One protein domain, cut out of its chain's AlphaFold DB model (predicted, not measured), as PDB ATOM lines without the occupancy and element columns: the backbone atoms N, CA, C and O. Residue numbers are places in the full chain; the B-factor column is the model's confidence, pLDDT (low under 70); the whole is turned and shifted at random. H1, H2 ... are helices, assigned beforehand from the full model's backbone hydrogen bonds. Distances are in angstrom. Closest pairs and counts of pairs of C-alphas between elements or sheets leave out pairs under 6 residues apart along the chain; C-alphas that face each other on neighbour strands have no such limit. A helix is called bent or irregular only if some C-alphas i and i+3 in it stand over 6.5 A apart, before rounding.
ATOM      1  N   MET A 151     -28.870  98.339  11.657       87.56
ATOM      2  CA  MET A 151     -30.128  98.253  10.929       87.56
ATOM      3  C   MET A 151     -31.091  97.399  11.744       87.56
ATOM      4  O   MET A 151     -30.658  96.574  12.570       87.56
ATOM      5  N   ASP A 152     -32.381  97.571  11.498       86.12
ATOM      6  CA  ASP A 152     -33.414  96.839  12.215       86.12
ATOM      7  C   ASP A 152     -33.398  95.327  11.913       86.12
ATOM      8  O   ASP A 152     -32.742  94.816  10.997       86.12
ATOM      9  N   CYS A 153     -34.116  94.565  12.735       87.12
ATOM     10  CA  CYS A 153     -34.240  93.121  12.582       87.12
ATOM     11  C   CYS A 153     -34.957  92.672  11.298       87.12
ATOM     12  O   CYS A 153     -34.831  91.499  10.943       87.12
ATOM     13  N   GLU A 154     -35.716  93.550  10.639       85.25
ATOM     14  CA  GLU A 154     -36.477  93.255   9.419       85.25
ATOM     15  C   GLU A 154     -35.591  93.402   8.170       85.25
ATOM     16  O   GLU A 154     -35.709  92.622   7.223       85.25
ATOM     17  N   GLU A 155     -34.617  94.312   8.207       88.12
ATOM     18  CA  GLU A 155     -33.639  94.552   7.149       88.12
ATOM     19  C   GLU A 155     -32.493  93.530   7.145       88.12
ATOM     20  O   GLU A 155     -31.995  93.147   6.079       88.12
ATOM     21  N   ARG A 156     -32.068  93.032   8.318       89.19
ATOM     22  CA  ARG A 156     -30.934  92.087   8.427       89.19
ATOM     23  C   ARG A 156     -31.093  90.816   7.579       89.19
ATOM     24  O   ARG A 156     -30.125  90.463   6.898       89.19
ATOM     25  N   PRO A 157     -32.246  90.114   7.558       88.31
ATOM     26  CA  PRO A 157     -32.433  88.947   6.696       88.31
ATOM     27  C   PRO A 157     -32.255  89.272   5.210       88.31
ATOM     28  O   PRO A 157     -31.590  88.522   4.492       88.31
ATOM     29  N   GLU A 158     -32.773  90.413   4.746       88.12
ATOM     30  CA  GLU A 158     -32.589  90.839   3.357       88.12
ATOM     31  C   GLU A 158     -31.129  91.224   3.078       88.12
ATOM     32  O   GLU A 158     -30.598  90.891   2.013       88.12
ATOM     33  N   ARG A 159     -30.420  91.814   4.049       86.69
ATOM     34  CA  ARG A 159     -28.982  92.098   3.943       86.69
ATOM     35  C   ARG A 159     -28.141  90.825   3.843       86.69
ATOM     36  O   ARG A 159     -27.260  90.749   2.984       86.69
ATOM     37  N   LEU A 160     -28.420  89.823   4.673       85.69
ATOM     38  CA  LEU A 160     -27.749  88.518   4.669       85.69
ATOM     39  C   LEU A 160     -28.010  87.751   3.369       85.69
ATOM     40  O   LEU A 160     -27.094  87.188   2.765       85.69
ATOM     41  N   LYS A 161     -29.248  87.789   2.883       84.94
ATOM     42  CA  LYS A 161     -29.645  87.207   1.603       84.94
ATOM     43  C   LYS A 161     -28.956  87.894   0.425       84.94
ATOM     44  O   LYS A 161     -28.369  87.217  -0.413       84.94
ATOM     45  N   ALA A 162     -28.974  89.225   0.366       80.62
ATOM     46  CA  ALA A 162     -28.390  89.981  -0.743       80.62
ATOM     47  C   ALA A 162     -26.851  89.977  -0.738       80.62
ATOM     48  O   ALA A 162     -26.227  89.938  -1.801       80.62
ATOM     49  N   GLY A 163     -26.232  90.044   0.444       76.12
ATOM     50  CA  GLY A 163     -24.779  90.099   0.608       76.12
ATOM     51  C   GLY A 163     -24.115  88.724   0.574       76.12
ATOM     52  O   GLY A 163     -23.113  88.538  -0.119       76.12
ATOM     53  N   LEU A 164     -24.692  87.751   1.281       75.81
ATOM     54  CA  LEU A 164     -24.049  86.473   1.606       75.81
ATOM     55  C   LEU A 164     -24.831  85.247   1.103       75.81
ATOM     56  O   LEU A 164     -24.379  84.127   1.297       75.81
ATOM     57  N   ASN A 165     -25.953  85.433   0.391       76.25
ATOM     58  CA  ASN A 165     -26.845  84.358  -0.076       76.25
ATOM     59  C   ASN A 165     -27.390  83.464   1.053       76.25
ATOM     60  O   ASN A 165     -27.691  82.293   0.829       76.25
ATOM     61  N   MET A 166     -27.543  84.004   2.261       79.56
ATOM     62  CA  MET A 166     -28.112  83.265   3.388       79.56
ATOM     63  C   MET A 166     -29.639  83.384   3.390       79.56
ATOM     64  O   MET A 166     -30.213  84.296   3.983       79.56
ATOM     65  N   PHE A 167     -30.307  82.474   2.684       76.81
ATOM     66  CA  PHE A 167     -31.768  82.444   2.602       76.81
ATOM     67  C   PHE A 167     -32.396  81.864   3.875       76.81
ATOM     68  O   PHE A 167     -31.883  80.907   4.446       76.81
ATOM     69  N   GLY A 168     -33.530  82.429   4.304       73.00
ATOM     70  CA  GLY A 168     -34.302  81.911   5.443       73.00
ATOM     71  C   GLY A 168     -33.619  82.054   6.806       73.00
ATOM     72  O   GLY A 168     -34.112  81.511   7.794       73.00
ATOM     73  N   TYR A 169     -32.498  82.777   6.878       77.44
ATOM     74  CA  TYR A 169     -31.771  82.964   8.121       77.44
ATOM     75  C   TYR A 169     -32.577  83.830   9.098       77.44
ATOM     76  O   TYR A 169     -32.957  84.956   8.777       77.44
ATOM     77  N   ASN A 170     -32.822  83.312  10.305       74.62
ATOM     78  CA  ASN A 170     -33.542  84.032  11.351       74.62
ATOM     79  C   ASN A 170     -33.040  83.613  12.746       74.62
ATOM     80  O   ASN A 170     -33.466  82.592  13.301       74.62
ATOM     81  N   CYS A 171     -32.092  84.377  13.296       85.19
ATOM     82  CA  CYS A 171     -31.539  84.138  14.634       85.19
ATOM     83  C   CYS A 171     -32.526  84.534  15.743       85.19
ATOM     84  O   CYS A 171     -33.504  85.238  15.497       85.19
ATOM     85  N   ASN A 172     -32.242  84.140  16.988       85.56
ATOM     86  CA  ASN A 172     -33.100  84.462  18.135       85.56
ATOM     87  C   ASN A 172     -33.307  85.969  18.322       85.56
ATOM     88  O   ASN A 172     -34.420  86.388  18.623       85.56
ATOM     89  N   LYS A 173     -32.272  86.790  18.088       86.69
ATOM     90  CA  LYS A 173     -32.390  88.251  18.190       86.69
ATOM     91  C   LYS A 173     -33.419  88.808  17.205       86.69
ATOM     92  O   LYS A 173     -34.263  89.596  17.617       86.69
ATOM     93  N   CYS A 174     -33.379  88.366  15.946       86.75
ATOM     94  CA  CYS A 174     -34.339  88.795  14.929       86.75
ATOM     95  C   CYS A 174     -35.739  88.218  15.186       86.75
ATOM     96  O   CYS A 174     -36.711  88.961  15.140       86.75
ATOM     97  N   LYS A 175     -35.849  86.927  15.541       85.94
ATOM     98  CA  LYS A 175     -37.129  86.265  15.867       85.94
ATOM     99  C   LYS A 175     -37.877  86.942  17.009       85.94
ATOM    100  O   LYS A 175     -39.095  87.069  16.960       85.94
ATOM    101  N   LEU A 176     -37.149  87.312  18.058       85.62
ATOM    102  CA  LEU A 176     -37.715  87.898  19.270       85.62
ATOM    103  C   LEU A 176     -37.755  89.429  19.218       85.62
ATOM    104  O   LEU A 176     -38.242  90.038  20.166       85.62
ATOM    105  N   HIS A 177     -37.261  90.043  18.137       83.31
ATOM    106  CA  HIS A 177     -37.194  91.493  17.969       83.31
ATOM    107  C   HIS A 177     -36.565  92.214  19.178       83.31
ATOM    108  O   HIS A 177     -37.074  93.237  19.644       83.31
ATOM    109  N   LEU A 178     -35.475  91.661  19.727       81.25
ATOM    110  CA  LEU A 178     -34.857  92.173  20.966       81.25
ATOM    111  C   LEU A 178     -34.253  93.577  20.809       81.25
ATOM    112  O   LEU A 178     -33.893  94.218  21.787       81.25
ATOM    113  N   ASP A 179     -34.127  94.043  19.576       80.56
ATOM    114  CA  ASP A 179     -33.643  95.353  19.169       80.56
ATOM    115  C   ASP A 179     -34.752  96.381  18.927       80.56
ATOM    116  O   ASP A 179     -34.431  97.525  18.638       80.56
ATOM    117  N   LYS A 180     -36.038  96.046  19.119       78.19
ATOM    118  CA  LYS A 180     -37.137  97.036  19.065       78.19
ATOM    119  C   LYS A 180     -37.025  98.153  20.104       78.19
ATOM    120  O   LYS A 180     -37.739  99.144  20.019       78.19
ATOM    121  N   VAL A 181     -36.152  97.987  21.095       79.81
ATOM    122  CA  VAL A 181     -35.793  99.038  22.056       79.81
ATOM    123  C   VAL A 181     -34.895 100.122  21.443       79.81
ATOM    124  O   VAL A 181     -34.711 101.171  22.054       79.81
ATOM    125  N   ILE A 182     -34.330  99.873  20.259       86.31
ATOM    126  CA  ILE A 182     -33.459 100.794  19.535       86.31
ATOM    127  C   ILE A 182     -34.292 101.541  18.498       86.31
ATOM    128  O   ILE A 182     -34.905 100.934  17.620       86.31
ATOM    129  N   ASP A 183     -34.269 102.867  18.576       89.88
ATOM    130  CA  ASP A 183     -34.686 103.716  17.469       89.88
ATOM    131  C   ASP A 183     -33.498 103.822  16.503       89.88
ATOM    132  O   ASP A 183     -32.526 104.529  16.772       89.88
ATOM    133  N   PHE A 184     -33.529 103.052  15.409       88.25
ATOM    134  CA  PHE A 184     -32.425 103.029  14.445       88.25
ATOM    135  C   PHE A 184     -32.278 104.351  13.685       88.25
ATOM    136  O   PHE A 184     -31.163 104.691  13.298       88.25
ATOM    137  N   GLN A 185     -33.351 105.130  13.531       89.38
ATOM    138  CA  GLN A 185     -33.273 106.445  12.902       89.38
ATOM    139  C   GLN A 185     -32.550 107.437  13.818       89.38
ATOM    140  O   GLN A 185     -31.697 108.202  13.364       89.38
ATOM    141  N   GLU A 186     -32.860 107.416  15.112       89.88
ATOM    142  CA  GLU A 186     -32.131 108.202  16.106       89.88
ATOM    143  C   GLU A 186     -30.681 107.722  16.240       89.88
ATOM    144  O   GLU A 186     -29.759 108.536  16.258       89.88
ATOM    145  N   PHE A 187     -30.455 106.405  16.273       87.75
ATOM    146  CA  PHE A 187     -29.111 105.837  16.317       87.75
ATOM    147  C   PHE A 187     -28.267 106.272  15.115       87.75
ATOM    148  O   PHE A 187     -27.113 106.644  15.304       87.75
ATOM    149  N   GLU A 188     -28.818 106.277  13.900       86.19
ATOM    150  CA  GLU A 188     -28.114 106.768  12.711       86.19
ATOM    151  C   GLU A 188     -27.764 108.254  12.812       86.19
ATOM    152  O   GLU A 188     -26.672 108.646  12.411       86.19
ATOM    153  N   GLN A 189     -28.647 109.085  13.374       85.06
ATOM    154  CA  GLN A 189     -28.355 110.503  13.604       85.06
ATOM    155  C   GLN A 189     -27.239 110.690  14.630       85.06
ATOM    156  O   GLN A 189     -26.353 111.519  14.425       85.06
ATOM    157  N   LEU A 190     -27.263 109.909  15.714       82.69
ATOM    158  CA  LEU A 190     -26.195 109.894  16.708       82.69
ATOM    159  C   LEU A 190     -24.891 109.407  16.075       82.69
ATOM    160  O   LEU A 190     -23.875 110.071  16.214       82.69
ATOM    161  N   LEU A 191     -24.913 108.326  15.297       80.88
ATOM    162  CA  LEU A 191     -23.738 107.825  14.591       80.88
ATOM    163  C   LEU A 191     -23.195 108.866  13.602       80.88
ATOM    164  O   LEU A 191     -22.003 109.142  13.598       80.88
ATOM    165  N   ASP A 192     -24.030 109.492  12.775       77.69
ATOM    166  CA  ASP A 192     -23.606 110.541  11.839       77.69
ATOM    167  C   ASP A 192     -23.030 111.763  12.572       77.69
ATOM    168  O   ASP A 192     -22.009 112.316  12.149       77.69
ATOM    169  N   LYS A 193     -23.627 112.139  13.713       73.62
ATOM    170  CA  LYS A 193     -23.059 113.131  14.627       73.62
ATOM    171  C   LYS A 193     -21.667 112.664  15.054       73.62
ATOM    172  O   LYS A 193     -20.695 113.287  14.644       73.62
ATOM    173  N   GLU A 194     -21.526 111.548  15.756       69.56
ATOM    174  CA  GLU A 194     -20.227 111.093  16.264       69.56
ATOM    175  C   GLU A 194     -19.158 110.977  15.147       69.56
ATOM    176  O   GLU A 194     -18.040 111.485  15.266       69.56
ATOM    177  N   THR A 195     -19.528 110.439  13.982       66.69
ATOM    178  CA  THR A 195     -18.618 110.201  12.842       66.69
ATOM    179  C   THR A 195     -18.157 111.447  12.101       66.69
ATOM    180  O   THR A 195     -16.980 111.548  11.734       66.69
ATOM    181  N   LYS A 196     -19.026 112.442  11.909       64.56
ATOM    182  CA  LYS A 196     -18.609 113.743  11.362       64.56
ATOM    183  C   LYS A 196     -17.697 114.496  12.323       64.56
ATOM    184  O   LYS A 196     -16.822 115.235  11.872       64.56
ATOM    185  N   HIS A 197     -17.882 114.301  13.625       60.91
ATOM    186  CA  HIS A 197     -17.115 115.007  14.645       60.91
ATOM    187  C   HIS A 197     -15.703 114.418  14.790       60.91
ATOM    188  O   HIS A 197     -14.748 115.198  14.877       60.91
ATOM    189  N   TRP A 198     -15.542 113.089  14.673       54.22
ATOM    190  CA  TRP A 198     -14.229 112.422  14.642       54.22
ATOM    191  C   TRP A 198     -13.308 112.955  13.539       54.22
ATOM    192  O   TRP A 198     -12.140 113.234  13.792       54.22
ATOM    193  N   ASN A 199     -13.837 113.208  12.340       52.75
ATOM    194  CA  ASN A 199     -13.050 113.653  11.184       52.75
ATOM    195  C   ASN A 199     -12.530 115.112  11.268       52.75
ATOM    196  O   ASN A 199     -11.875 115.591  10.339       52.75
ATOM    197  N   SER A 200     -12.792 115.844  12.363       54.19
ATOM    198  CA  SER A 200     -12.362 117.239  12.545       54.19
ATOM    199  C   SER A 200     -11.225 117.381  13.580       54.19
ATOM    200  O   SER A 200     -11.419 117.442  14.794       54.19
ATOM    201  N   SER A 201      -9.987 117.495  13.087       52.25
ATOM    202  CA  SER A 201      -8.731 117.421  13.867       52.25
ATOM    203  C   SER A 201      -8.485 118.521  14.916       52.25
ATOM    204  O   SER A 201      -7.537 118.420  15.692       52.25
ATOM    205  N   LYS A 202      -9.316 119.571  14.979       44.78
ATOM    206  CA  LYS A 202      -9.235 120.638  16.002       44.78
ATOM    207  C   LYS A 202     -10.391 120.641  17.010       44.78
ATOM    208  O   LYS A 202     -10.279 121.339  18.014       44.78
ATOM    209  N   LEU A 203     -11.463 119.876  16.775       44.12
ATOM    210  CA  LEU A 203     -12.632 119.792  17.666       44.12
ATOM    211  C   LEU A 203     -12.800 118.424  18.341       44.12
ATOM    212  O   LEU A 203     -13.459 118.367  19.378       44.12
ATOM    213  N   GLY A 204     -12.165 117.360  17.829       45.62
ATOM    214  CA  GLY A 204     -12.257 116.010  18.407       45.62
ATOM    215  C   GLY A 204     -11.861 115.922  19.890       45.62
ATOM    216  O   GLY A 204     -12.440 115.140  20.630       45.62
ATOM    217  N   ILE A 205     -10.958 116.795  20.360       41.97
ATOM    218  CA  ILE A 205     -10.507 116.848  21.766       41.97
ATOM    219  C   ILE A 205     -11.500 117.599  22.679       41.97
ATOM    220  O   ILE A 205     -11.531 117.353  23.879       41.97
ATOM    221  N   LEU A 206     -12.319 118.510  22.137       41.31
ATOM    222  CA  LEU A 206     -13.258 119.323  22.927       41.31
ATOM    223  C   LEU A 206     -14.685 118.750  22.976       41.31
ATOM    224  O   LEU A 206     -15.432 119.148  23.859       41.31
ATOM    225  N   HIS A 207     -15.080 117.866  22.050       48.94
ATOM    226  CA  HIS A 207     -16.505 117.540  21.840       48.94
ATOM    227  C   HIS A 207     -16.936 116.100  22.113       48.94
ATOM    228  O   HIS A 207     -18.128 115.863  22.266       48.94
ATOM    229  N   ALA A 208     -16.022 115.156  22.323       45.81
ATOM    230  CA  ALA A 208     -16.398 113.851  22.884       45.81
ATOM    231  C   ALA A 208     -16.750 113.914  24.392       45.81
ATOM    232  O   ALA A 208     -16.931 112.897  25.056       45.81
ATOM    233  N   TYR A 209     -16.906 115.138  24.907       42.97
ATOM    234  CA  TYR A 209     -17.548 115.475  26.172       42.97
ATOM    235  C   TYR A 209     -19.020 115.024  26.234       42.97
ATOM    236  O   TYR A 209     -19.535 114.729  27.308       42.97
ATOM    237  N   GLU A 210     -19.689 114.939  25.080       52.91
ATOM    238  CA  GLU A 210     -21.116 114.622  24.958       52.91
ATOM    239  C   GLU A 210     -21.362 113.358  24.138       52.91
ATOM    240  O   GLU A 210     -22.343 113.286  23.393       52.91
ATOM    241  N   MET A 211     -20.477 112.363  24.215       60.16
ATOM    242  CA  MET A 211     -20.831 111.088  23.609       60.16
ATOM    243  C   MET A 211     -22.060 110.564  24.365       60.16
ATOM    244  O   MET A 211     -21.992 110.275  25.564       60.16
ATOM    245  N   ASP A 212     -23.206 110.567  23.683       64.88
ATOM    246  CA  ASP A 212     -24.507 110.442  24.327       64.88
ATOM    247  C   ASP A 212     -24.553 109.109  25.098       64.88
ATOM    248  O   ASP A 212     -24.334 108.051  24.498       64.88
ATOM    249  N   PRO A 213     -24.820 109.093  26.420       75.88
ATOM    250  CA  PRO A 213     -25.020 107.848  27.156       75.88
ATOM    251  C   PRO A 213     -26.013 106.908  26.463       75.88
ATOM    252  O   PRO A 213     -25.874 105.687  26.544       75.88
ATOM    253  N   LYS A 214     -26.978 107.477  25.736       82.00
ATOM    254  CA  LYS A 214     -27.935 106.770  24.890       82.00
ATOM    255  C   LYS A 214     -27.284 106.099  23.677       82.00
ATOM    256  O   LYS A 214     -27.652 104.975  23.354       82.00
ATOM    257  N   PHE A 215     -26.274 106.712  23.054       83.75
ATOM    258  CA  PHE A 215     -25.505 106.098  21.965       83.75
ATOM    259  C   PHE A 215     -24.798 104.819  22.430       83.75
ATOM    260  O   PHE A 215     -24.898 103.784  21.771       83.75
ATOM    261  N   ILE A 216     -24.159 104.841  23.605       81.31
ATOM    262  CA  ILE A 216     -23.529 103.634  24.171       81.31
ATOM    263  C   ILE A 216     -24.564 102.574  24.530       81.31
ATOM    264  O   ILE A 216     -24.351 101.402  24.229       81.31
ATOM    265  N   GLN A 217     -25.698 102.971  25.113       85.31
ATOM    266  CA  GLN A 217     -26.793 102.037  25.388       85.31
ATOM    267  C   GLN A 217     -27.301 101.370  24.105       85.31
ATOM    268  O   GLN A 217     -27.561 100.167  24.100       85.31
ATOM    269  N   TYR A 218     -27.396 102.114  22.998       88.56
ATOM    270  CA  TYR A 218     -27.731 101.537  21.701       88.56
ATOM    271  C   TYR A 218     -26.655 100.584  21.196       88.56
ATOM    272  O   TYR A 218     -26.993  99.477  20.791       88.56
ATOM    273  N   LEU A 219     -25.372 100.939  21.279       87.50
ATOM    274  CA  LEU A 219     -24.288 100.034  20.890       87.50
ATOM    275  C   LEU A 219     -24.316  98.718  21.679       87.50
ATOM    276  O   LEU A 219     -24.183  97.649  21.083       87.50
ATOM    277  N   GLU A 220     -24.546  98.777  22.989       87.50
ATOM    278  CA  GLU A 220     -24.672  97.593  23.847       87.50
ATOM    279  C   GLU A 220     -25.927  96.774  23.518       87.50
ATOM    280  O   GLU A 220     -25.874  95.546  23.474       87.50
ATOM    281  N   ALA A 221     -27.051  97.421  23.205       88.19
ATOM    282  CA  ALA A 221     -28.251  96.726  22.743       88.19
ATOM    283  C   ALA A 221     -28.052  96.077  21.357       88.19
ATOM    284  O   ALA A 221     -28.614  95.014  21.064       88.19
ATOM    285  N   ILE A 222     -27.234  96.680  20.490       88.75
ATOM    286  CA  ILE A 222     -26.926  96.194  19.139       88.75
ATOM    287  C   ILE A 222     -25.945  95.017  19.183       88.75
ATOM    288  O   ILE A 222     -26.220  93.984  18.568       88.75
ATOM    289  N   TYR A 223     -24.844  95.128  19.918       86.81
ATOM    290  CA  TYR A 223     -23.755  94.148  19.880       86.81
ATOM    291  C   TYR A 223     -23.664  93.237  21.110       86.81
ATOM    292  O   TYR A 223     -23.018  92.189  21.048       86.81
ATOM    293  N   GLY A 224     -24.332  93.589  22.206       85.75
ATOM    294  CA  GLY A 224     -24.073  93.029  23.531       85.75
ATOM    295  C   GLY A 224     -22.980  93.804  24.272       85.75
ATOM    296  O   GLY A 224     -22.387  94.734  23.733       85.75
ATOM    297  N   GLU A 225     -22.716  93.409  25.518       82.38
ATOM    298  CA  GLU A 225     -21.793  94.115  26.417       82.38
ATOM    299  C   GLU A 225     -20.347  94.082  25.883       82.38
ATOM    300  O   GLU A 225     -19.793  95.108  25.505       82.38
ATOM    301  N   PHE A 226     -19.732  92.907  25.734       87.50
ATOM    302  CA  PHE A 226     -18.286  92.804  25.480       87.50
ATOM    303  C   PHE A 226     -17.883  92.694  24.003       87.50
ATOM    304  O   PHE A 226     -16.981  91.939  23.655       87.50
ATOM    305  N   HIS A 227     -18.526  93.430  23.099       87.88
ATOM    306  CA  HIS A 227     -18.129  93.408  21.687       87.88
ATOM    307  C   HIS A 227     -16.935  94.350  21.407       87.88
ATOM    308  O   HIS A 227     -16.868  95.438  21.995       87.88
ATOM    309  N   PRO A 228     -16.009  94.011  20.484       83.81
ATOM    310  CA  PRO A 228     -14.887  94.884  20.125       83.81
ATOM    311  C   PRO A 228     -15.321  96.280  19.667       83.81
ATOM    312  O   PRO A 228     -14.744  97.265  20.116       83.81
ATOM    313  N   SER A 229     -16.394  96.385  18.872       82.62
ATOM    314  CA  SER A 229     -16.942  97.688  18.459       82.62
ATOM    315  C   SER A 229     -17.375  98.538  19.657       82.62
ATOM    316  O   SER A 229     -17.068  99.720  19.703       82.62
ATOM    317  N   VAL A 230     -18.031  97.942  20.661       85.50
ATOM    318  CA  VAL A 230     -18.440  98.659  21.884       85.50
ATOM    319  C   VAL A 230     -17.209  99.112  22.667       85.50
ATOM    320  O   VAL A 230     -17.133 100.258  23.102       85.50
ATOM    321  N   THR A 231     -16.215  98.232  22.795       85.62
ATOM    322  CA  THR A 231     -14.949  98.529  23.482       85.62
ATOM    323  C   THR A 231     -14.219  99.702  22.835       85.62
ATOM    324  O   THR A 231     -13.747 100.587  23.543       85.62
ATOM    325  N   TYR A 232     -14.169  99.733  21.503       81.00
ATOM    326  CA  TYR A 232     -13.587 100.833  20.744       81.00
ATOM    327  C   TYR A 232     -14.275 102.164  21.065       81.00
ATOM    328  O   TYR A 232     -13.614 103.102  21.506       81.00
ATOM    329  N   PHE A 233     -15.607 102.236  20.944       79.38
ATOM    330  CA  PHE A 233     -16.341 103.474  21.228       79.38
ATOM    331  C   PHE A 233     -16.197 103.928  22.689       79.38
ATOM    332  O   PHE A 233     -16.096 105.128  22.945       79.38
ATOM    333  N   LEU A 234     -16.126 102.993  23.645       81.06
ATOM    334  CA  LEU A 234     -15.854 103.297  25.056       81.06
ATOM    335  C   LEU A 234     -14.439 103.847  25.288       81.06
ATOM    336  O   LEU A 234     -14.269 104.772  26.081       81.06
ATOM    337  N   LEU A 235     -13.424 103.285  24.624       79.69
ATOM    338  CA  LEU A 235     -12.041 103.764  24.714       79.69
ATOM    339  C   LEU A 235     -11.905 105.168  24.131       79.69
ATOM    340  O   LEU A 235     -11.331 106.040  24.781       79.69
ATOM    341  N   GLU A 236     -12.474 105.399  22.949       74.62
ATOM    342  CA  GLU A 236     -12.451 106.705  22.289       74.62
ATOM    343  C   GLU A 236     -13.090 107.786  23.164       74.62
ATOM    344  O   GLU A 236     -12.489 108.831  23.429       74.62
ATOM    345  N   SER A 237     -14.279 107.518  23.704       74.12
ATOM    346  CA  SER A 237     -14.943 108.485  24.581       74.12
ATOM    347  C   SER A 237     -14.224 108.695  25.904       74.12
ATOM    348  O   SER A 237     -14.177 109.823  26.391       74.12
ATOM    349  N   PHE A 238     -13.584 107.668  26.461       77.00
ATOM    350  CA  PHE A 238     -12.745 107.845  27.640       77.00
ATOM    351  C   PHE A 238     -11.507 108.688  27.381       77.00
ATOM    352  O   PHE A 238     -11.220 109.581  28.176       77.00
ATOM    353  N   MET A 239     -10.783 108.437  26.288       73.75
ATOM    354  CA  MET A 239      -9.610 109.231  25.922       73.75
ATOM    355  C   MET A 239      -9.978 110.705  25.785       73.75
ATOM    356  O   MET A 239      -9.227 111.587  26.198       73.75
ATOM    357  N   CYS A 240     -11.169 110.983  25.271       69.31
ATOM    358  CA  CYS A 240     -11.672 112.340  25.188       69.31
ATOM    359  C   CYS A 240     -12.079 112.909  26.553       69.31
ATOM    360  O   CYS A 240     -11.660 114.013  26.901       69.31
ATOM    361  N   PHE A 241     -12.825 112.149  27.360       68.25
ATOM    362  CA  PHE A 241     -13.235 112.560  28.704       68.25
ATOM    363  C   PHE A 241     -12.029 112.852  29.611       68.25
ATOM    364  O   PHE A 241     -11.998 113.882  30.284       68.25
ATOM    365  N   ALA A 242     -11.000 112.004  29.581       70.19
ATOM    366  CA  ALA A 242      -9.781 112.146  30.376       70.19
ATOM    367  C   ALA A 242      -8.958 113.395  30.025       70.19
ATOM    368  O   ALA A 242      -8.262 113.931  30.884       70.19
ATOM    369  N   ASN A 243      -9.060 113.890  28.790       67.56
ATOM    370  CA  ASN A 243      -8.385 115.113  28.349       67.56
ATOM    371  C   ASN A 243      -9.149 116.399  28.711       67.56
ATOM    372  O   ASN A 243      -8.707 117.506  28.390       67.56
ATOM    373  N   SER A 244     -10.297 116.273  29.371       64.88
ATOM    374  CA  SER A 244     -11.202 117.379  29.638       64.88
ATOM    375  C   SER A 244     -11.018 117.985  31.038       64.88
ATOM    376  O   SER A 244     -10.639 117.305  31.990       64.88
ATOM    377  N   LYS A 245     -11.300 119.287  31.193       65.50
ATOM    378  CA  LYS A 245     -11.096 120.008  32.469       65.50
ATOM    379  C   LYS A 245     -12.128 119.695  33.558       65.50
ATOM    380  O   LYS A 245     -11.929 120.106  34.697       65.50
ATOM    381  N   GLU A 246     -13.221 119.017  33.219       65.31
ATOM    382  CA  GLU A 246     -14.341 118.750  34.138       65.31
ATOM    383  C   GLU A 246     -14.457 117.258  34.512       65.31
ATOM    384  O   GLU A 246     -15.366 116.849  35.233       65.31
ATOM    385  N   ALA A 247     -13.478 116.441  34.103       67.56
ATOM    386  CA  ALA A 247     -13.368 115.059  34.541       67.56
ATOM    387  C   ALA A 247     -12.997 114.977  36.028       67.56
ATOM    388  O   ALA A 247     -11.860 115.221  36.429       67.56
ATOM    389  N   SER A 248     -13.969 114.617  36.864       78.56
ATOM    390  CA  SER A 248     -13.705 114.316  38.270       78.56
ATOM    391  C   SER A 248     -13.051 112.940  38.427       78.56
ATOM    392  O   SER A 248     -13.357 111.995  37.694       78.56
ATOM    393  N   ASP A 249     -12.201 112.791  39.445       81.00
ATOM    394  CA  ASP A 249     -11.533 111.521  39.764       81.00
ATOM    395  C   ASP A 249     -12.513 110.352  39.949       81.00
ATOM    396  O   ASP A 249     -12.202 109.207  39.612       81.00
ATOM    397  N   SER A 250     -13.703 110.610  40.498       79.44
ATOM    398  CA  SER A 250     -14.719 109.576  40.718       79.44
ATOM    399  C   SER A 250     -15.322 109.074  39.406       79.44
ATOM    400  O   SER A 250     -15.483 107.862  39.239       79.44
ATOM    401  N   LEU A 251     -15.600 109.974  38.459       74.12
ATOM    402  CA  LEU A 251     -16.095 109.619  37.130       74.12
ATOM    403  C   LEU A 251     -15.018 108.909  36.311       74.12
ATOM    404  O   LEU A 251     -15.303 107.871  35.717       74.12
ATOM    405  N   LEU A 252     -13.770 109.389  36.347       79.94
ATOM    406  CA  LEU A 252     -12.649 108.729  35.671       79.94
ATOM    407  C   LEU A 252     -12.466 107.288  36.154       79.94
ATOM    408  O   LEU A 252     -12.309 106.380  35.340       79.94
ATOM    409  N   ARG A 253     -12.563 107.046  37.467       82.75
ATOM    410  CA  ARG A 253     -12.497 105.688  38.035       82.75
ATOM    411  C   ARG A 253     -13.656 104.802  37.587       82.75
ATOM    412  O   ARG A 253     -13.450 103.603  37.400       82.75
ATOM    413  N   LEU A 254     -14.861 105.354  37.445       81.50
ATOM    414  CA  LEU A 254     -16.023 104.601  36.970       81.50
ATOM    415  C   LEU A 254     -15.840 104.175  35.509       81.50
ATOM    416  O   LEU A 254     -16.021 102.999  35.190       81.50
ATOM    417  N   TRP A 255     -15.425 105.106  34.650       81.69
ATOM    418  CA  TRP A 255     -15.121 104.829  33.248       81.69
ATOM    419  C   TRP A 255     -13.987 103.821  33.099       81.69
ATOM    420  O   TRP A 255     -14.140 102.840  32.377       81.69
ATOM    421  N   PHE A 256     -12.895 104.001  33.844       85.00
ATOM    422  CA  PHE A 256     -11.758 103.090  33.802       85.00
ATOM    423  C   PHE A 256     -12.170 101.659  34.166       85.00
ATOM    424  O   PHE A 256     -11.854 100.736  33.428       85.00
ATOM    425  N   LYS A 257     -12.964 101.471  35.231       86.50
ATOM    426  CA  LYS A 257     -13.496 100.147  35.603       86.50
ATOM    427  C   LYS A 257     -14.370  99.527  34.517       86.50
ATOM    428  O   LYS A 257     -14.347  98.312  34.338       86.50
ATOM    429  N   ARG A 258     -15.180 100.335  33.826       85.44
ATOM    430  CA  ARG A 258     -16.015  99.852  32.720       85.44
ATOM    431  C   ARG A 258     -15.138  99.394  31.557       85.44
ATOM    432  O   ARG A 258     -15.265  98.262  31.115       85.44
ATOM    433  N   ILE A 259     -14.206 100.231  31.119       86.44
ATOM    434  CA  ILE A 259     -13.296  99.936  30.005       86.44
ATOM    435  C   ILE A 259     -12.417  98.734  30.311       86.44
ATOM    436  O   ILE A 259     -12.287  97.859  29.466       86.44
ATOM    437  N   GLU A 260     -11.853  98.665  31.515       88.00
ATOM    438  CA  GLU A 260     -11.024  97.550  31.965       88.00
ATOM    439  C   GLU A 260     -11.758  96.220  31.780       88.00
ATOM    440  O   GLU A 260     -11.215  95.304  31.170       88.00
ATOM    441  N   ARG A 261     -13.033  96.132  32.188       86.44
ATOM    442  CA  ARG A 261     -13.851  94.928  31.965       86.44
ATOM    443  C   ARG A 261     -13.994  94.577  30.485       86.44
ATOM    444  O   ARG A 261     -13.835  93.416  30.124       86.44
ATOM    445  N   HIS A 262     -14.265  95.564  29.632       87.75
ATOM    446  CA  HIS A 262     -14.405  95.337  28.192       87.75
ATOM    447  C   HIS A 262     -13.096  94.905  27.539       87.75
ATOM    448  O   HIS A 262     -13.075  93.935  26.781       87.75
ATOM    449  N   VAL A 263     -12.001  95.596  27.853       84.88
ATOM    450  CA  VAL A 263     -10.664  95.314  27.330       84.88
ATOM    451  C   VAL A 263     -10.195  93.939  27.780       84.88
ATOM    452  O   VAL A 263      -9.636  93.228  26.958       84.88
ATOM    453  N   LEU A 264     -10.459  93.510  29.017       83.75
ATOM    454  CA  LEU A 264     -10.079  92.172  29.483       83.75
ATOM    455  C   LEU A 264     -10.709  91.056  28.638       83.75
ATOM    456  O   LEU A 264     -10.009  90.126  28.248       83.75
ATOM    457  N   VAL A 265     -11.992  91.179  28.287       81.69
ATOM    458  CA  VAL A 265     -12.682  90.192  27.439       81.69
ATOM    459  C   VAL A 265     -12.226  90.306  25.980       81.69
ATOM    460  O   VAL A 265     -11.828  89.332  25.347       81.69
ATOM    461  N   THR A 266     -12.228  91.517  25.426       78.81
ATOM    462  CA  THR A 266     -12.011  91.709  23.984       78.81
ATOM    463  C   THR A 266     -10.543  91.719  23.573       78.81
ATOM    464  O   THR A 266     -10.217  91.214  22.509       78.81
ATOM    465  N   HIS A 267      -9.635  92.239  24.396       73.12
ATOM    466  CA  HIS A 267      -8.230  92.488  24.035       73.12
ATOM    467  C   HIS A 267      -7.211  91.957  25.067       73.12
ATOM    468  O   HIS A 267      -6.009  91.960  24.797       73.12
ATOM    469  N   GLY A 268      -7.660  91.462  26.226       64.31
ATOM    470  CA  GLY A 268      -6.809  90.943  27.296       64.31
ATOM    471  C   GLY A 268      -5.999  89.721  26.862       64.31
ATOM    472  O   GLY A 268      -6.442  88.920  26.039       64.31
ATOM    473  N   SER A 269      -4.779  89.577  27.376       62.44
ATOM    474  CA  SER A 269      -3.981  88.352  27.204       62.44
ATOM    475  C   SER A 269      -4.531  87.190  28.028       62.44
ATOM    476  O   SER A 269      -4.473  86.053  27.570       62.44
ATOM    477  N   ASP A 270      -5.117  87.501  29.183       59.19
ATOM    478  CA  ASP A 270      -5.768  86.552  30.077       59.19
ATOM    479  C   ASP A 270      -7.278  86.732  29.927       59.19
ATOM    480  O   ASP A 270      -7.915  87.481  30.668       59.19
ATOM    481  N   HIS A 271      -7.838  86.109  28.890       52.53
ATOM    482  CA  HIS A 271      -9.286  86.012  28.770       52.53
ATOM    483  C   HIS A 271      -9.797  85.207  29.980       52.53
ATOM    484  O   HIS A 271      -9.302  84.094  30.182       52.53
ATOM    485  N   PRO A 272     -10.709  85.753  30.805       46.06
ATOM    486  CA  PRO A 272     -11.238  85.042  31.966       46.06
ATOM    487  C   PRO A 272     -12.013  83.780  31.573       46.06
ATOM    488  O   PRO A 272     -12.528  83.725  30.427       46.06
TER     489      PRO A 272
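This is residues 151 to 272 of the 272 residues of a protein of Medioppia subpectinata (UniProt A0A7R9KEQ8). Three helices, H5, H6 and H7, run side by side in alternating directions, H6 between the other two; H3 crosses near the first residues of H5, and H4 packs on the far end of H6. H1 and H2 form a small outlying arm that touches no other helix. The printed part has 122 residues, seven named helices, H1 to H7 in chain order, and no named strand: all helix. It is only just loose, close to compact, with a radius of gyration of the C-alphas of 16.9 A and spans of 52 by 36 by 24 A.

Find C-alpha 155 at (-33.639, 94.552, 7.149), where H1, residues 155 to 164, begins. Next come H2, 172 to 175, and H3, 184 to 198, 20.5 A long. H4, 204 to 210, is only just irregular: C-alphas 205 and 208 are 6.7 A apart. H5 is 213 to 223; H6, 228 to 242, measures 20.7 A; H7, 249 to 266, measures 25.3 A and ends at (-12.011, 91.709, 23.984).

Start at the hub, H6. It forms helical hairpins with H5, closest C-alphas Leu 219 and Val 230 at 6.1 A, a shallow tilt of 19 degrees, and with H7, Thr 231 and His 262 at 5.7 A, 23 degrees. H4 touches H6 at residues 237 to 241 alone, about perpendicular at 76 degrees, Ala 208 to Cys 240 being closest at 5.5 A. H3 touches H5 with residues 187 to 191 alone, Leu 190 to Phe 215 at 6.5 A, a steep tilt of 69 degrees, only just short of perpendicular. The packing is part aligned, part crossed. H1 and H2 are only just apart, at 8.0 A. Every O i to N i+4 pair is within hydrogen-bond range in H1, H3, H5, H6 and H7; H4 has 0 of 3, with 1 of 4 O i to N i+3 pairs, and H2 is too short.

The C-alphas farthest apart, Phe 167 and Lys 245, are 52.3 A apart. The printed part has no cut and no long link. Confidence is under 70 at residues 194 to 212, 240 to 241, 243 to 247 and 268 to 272.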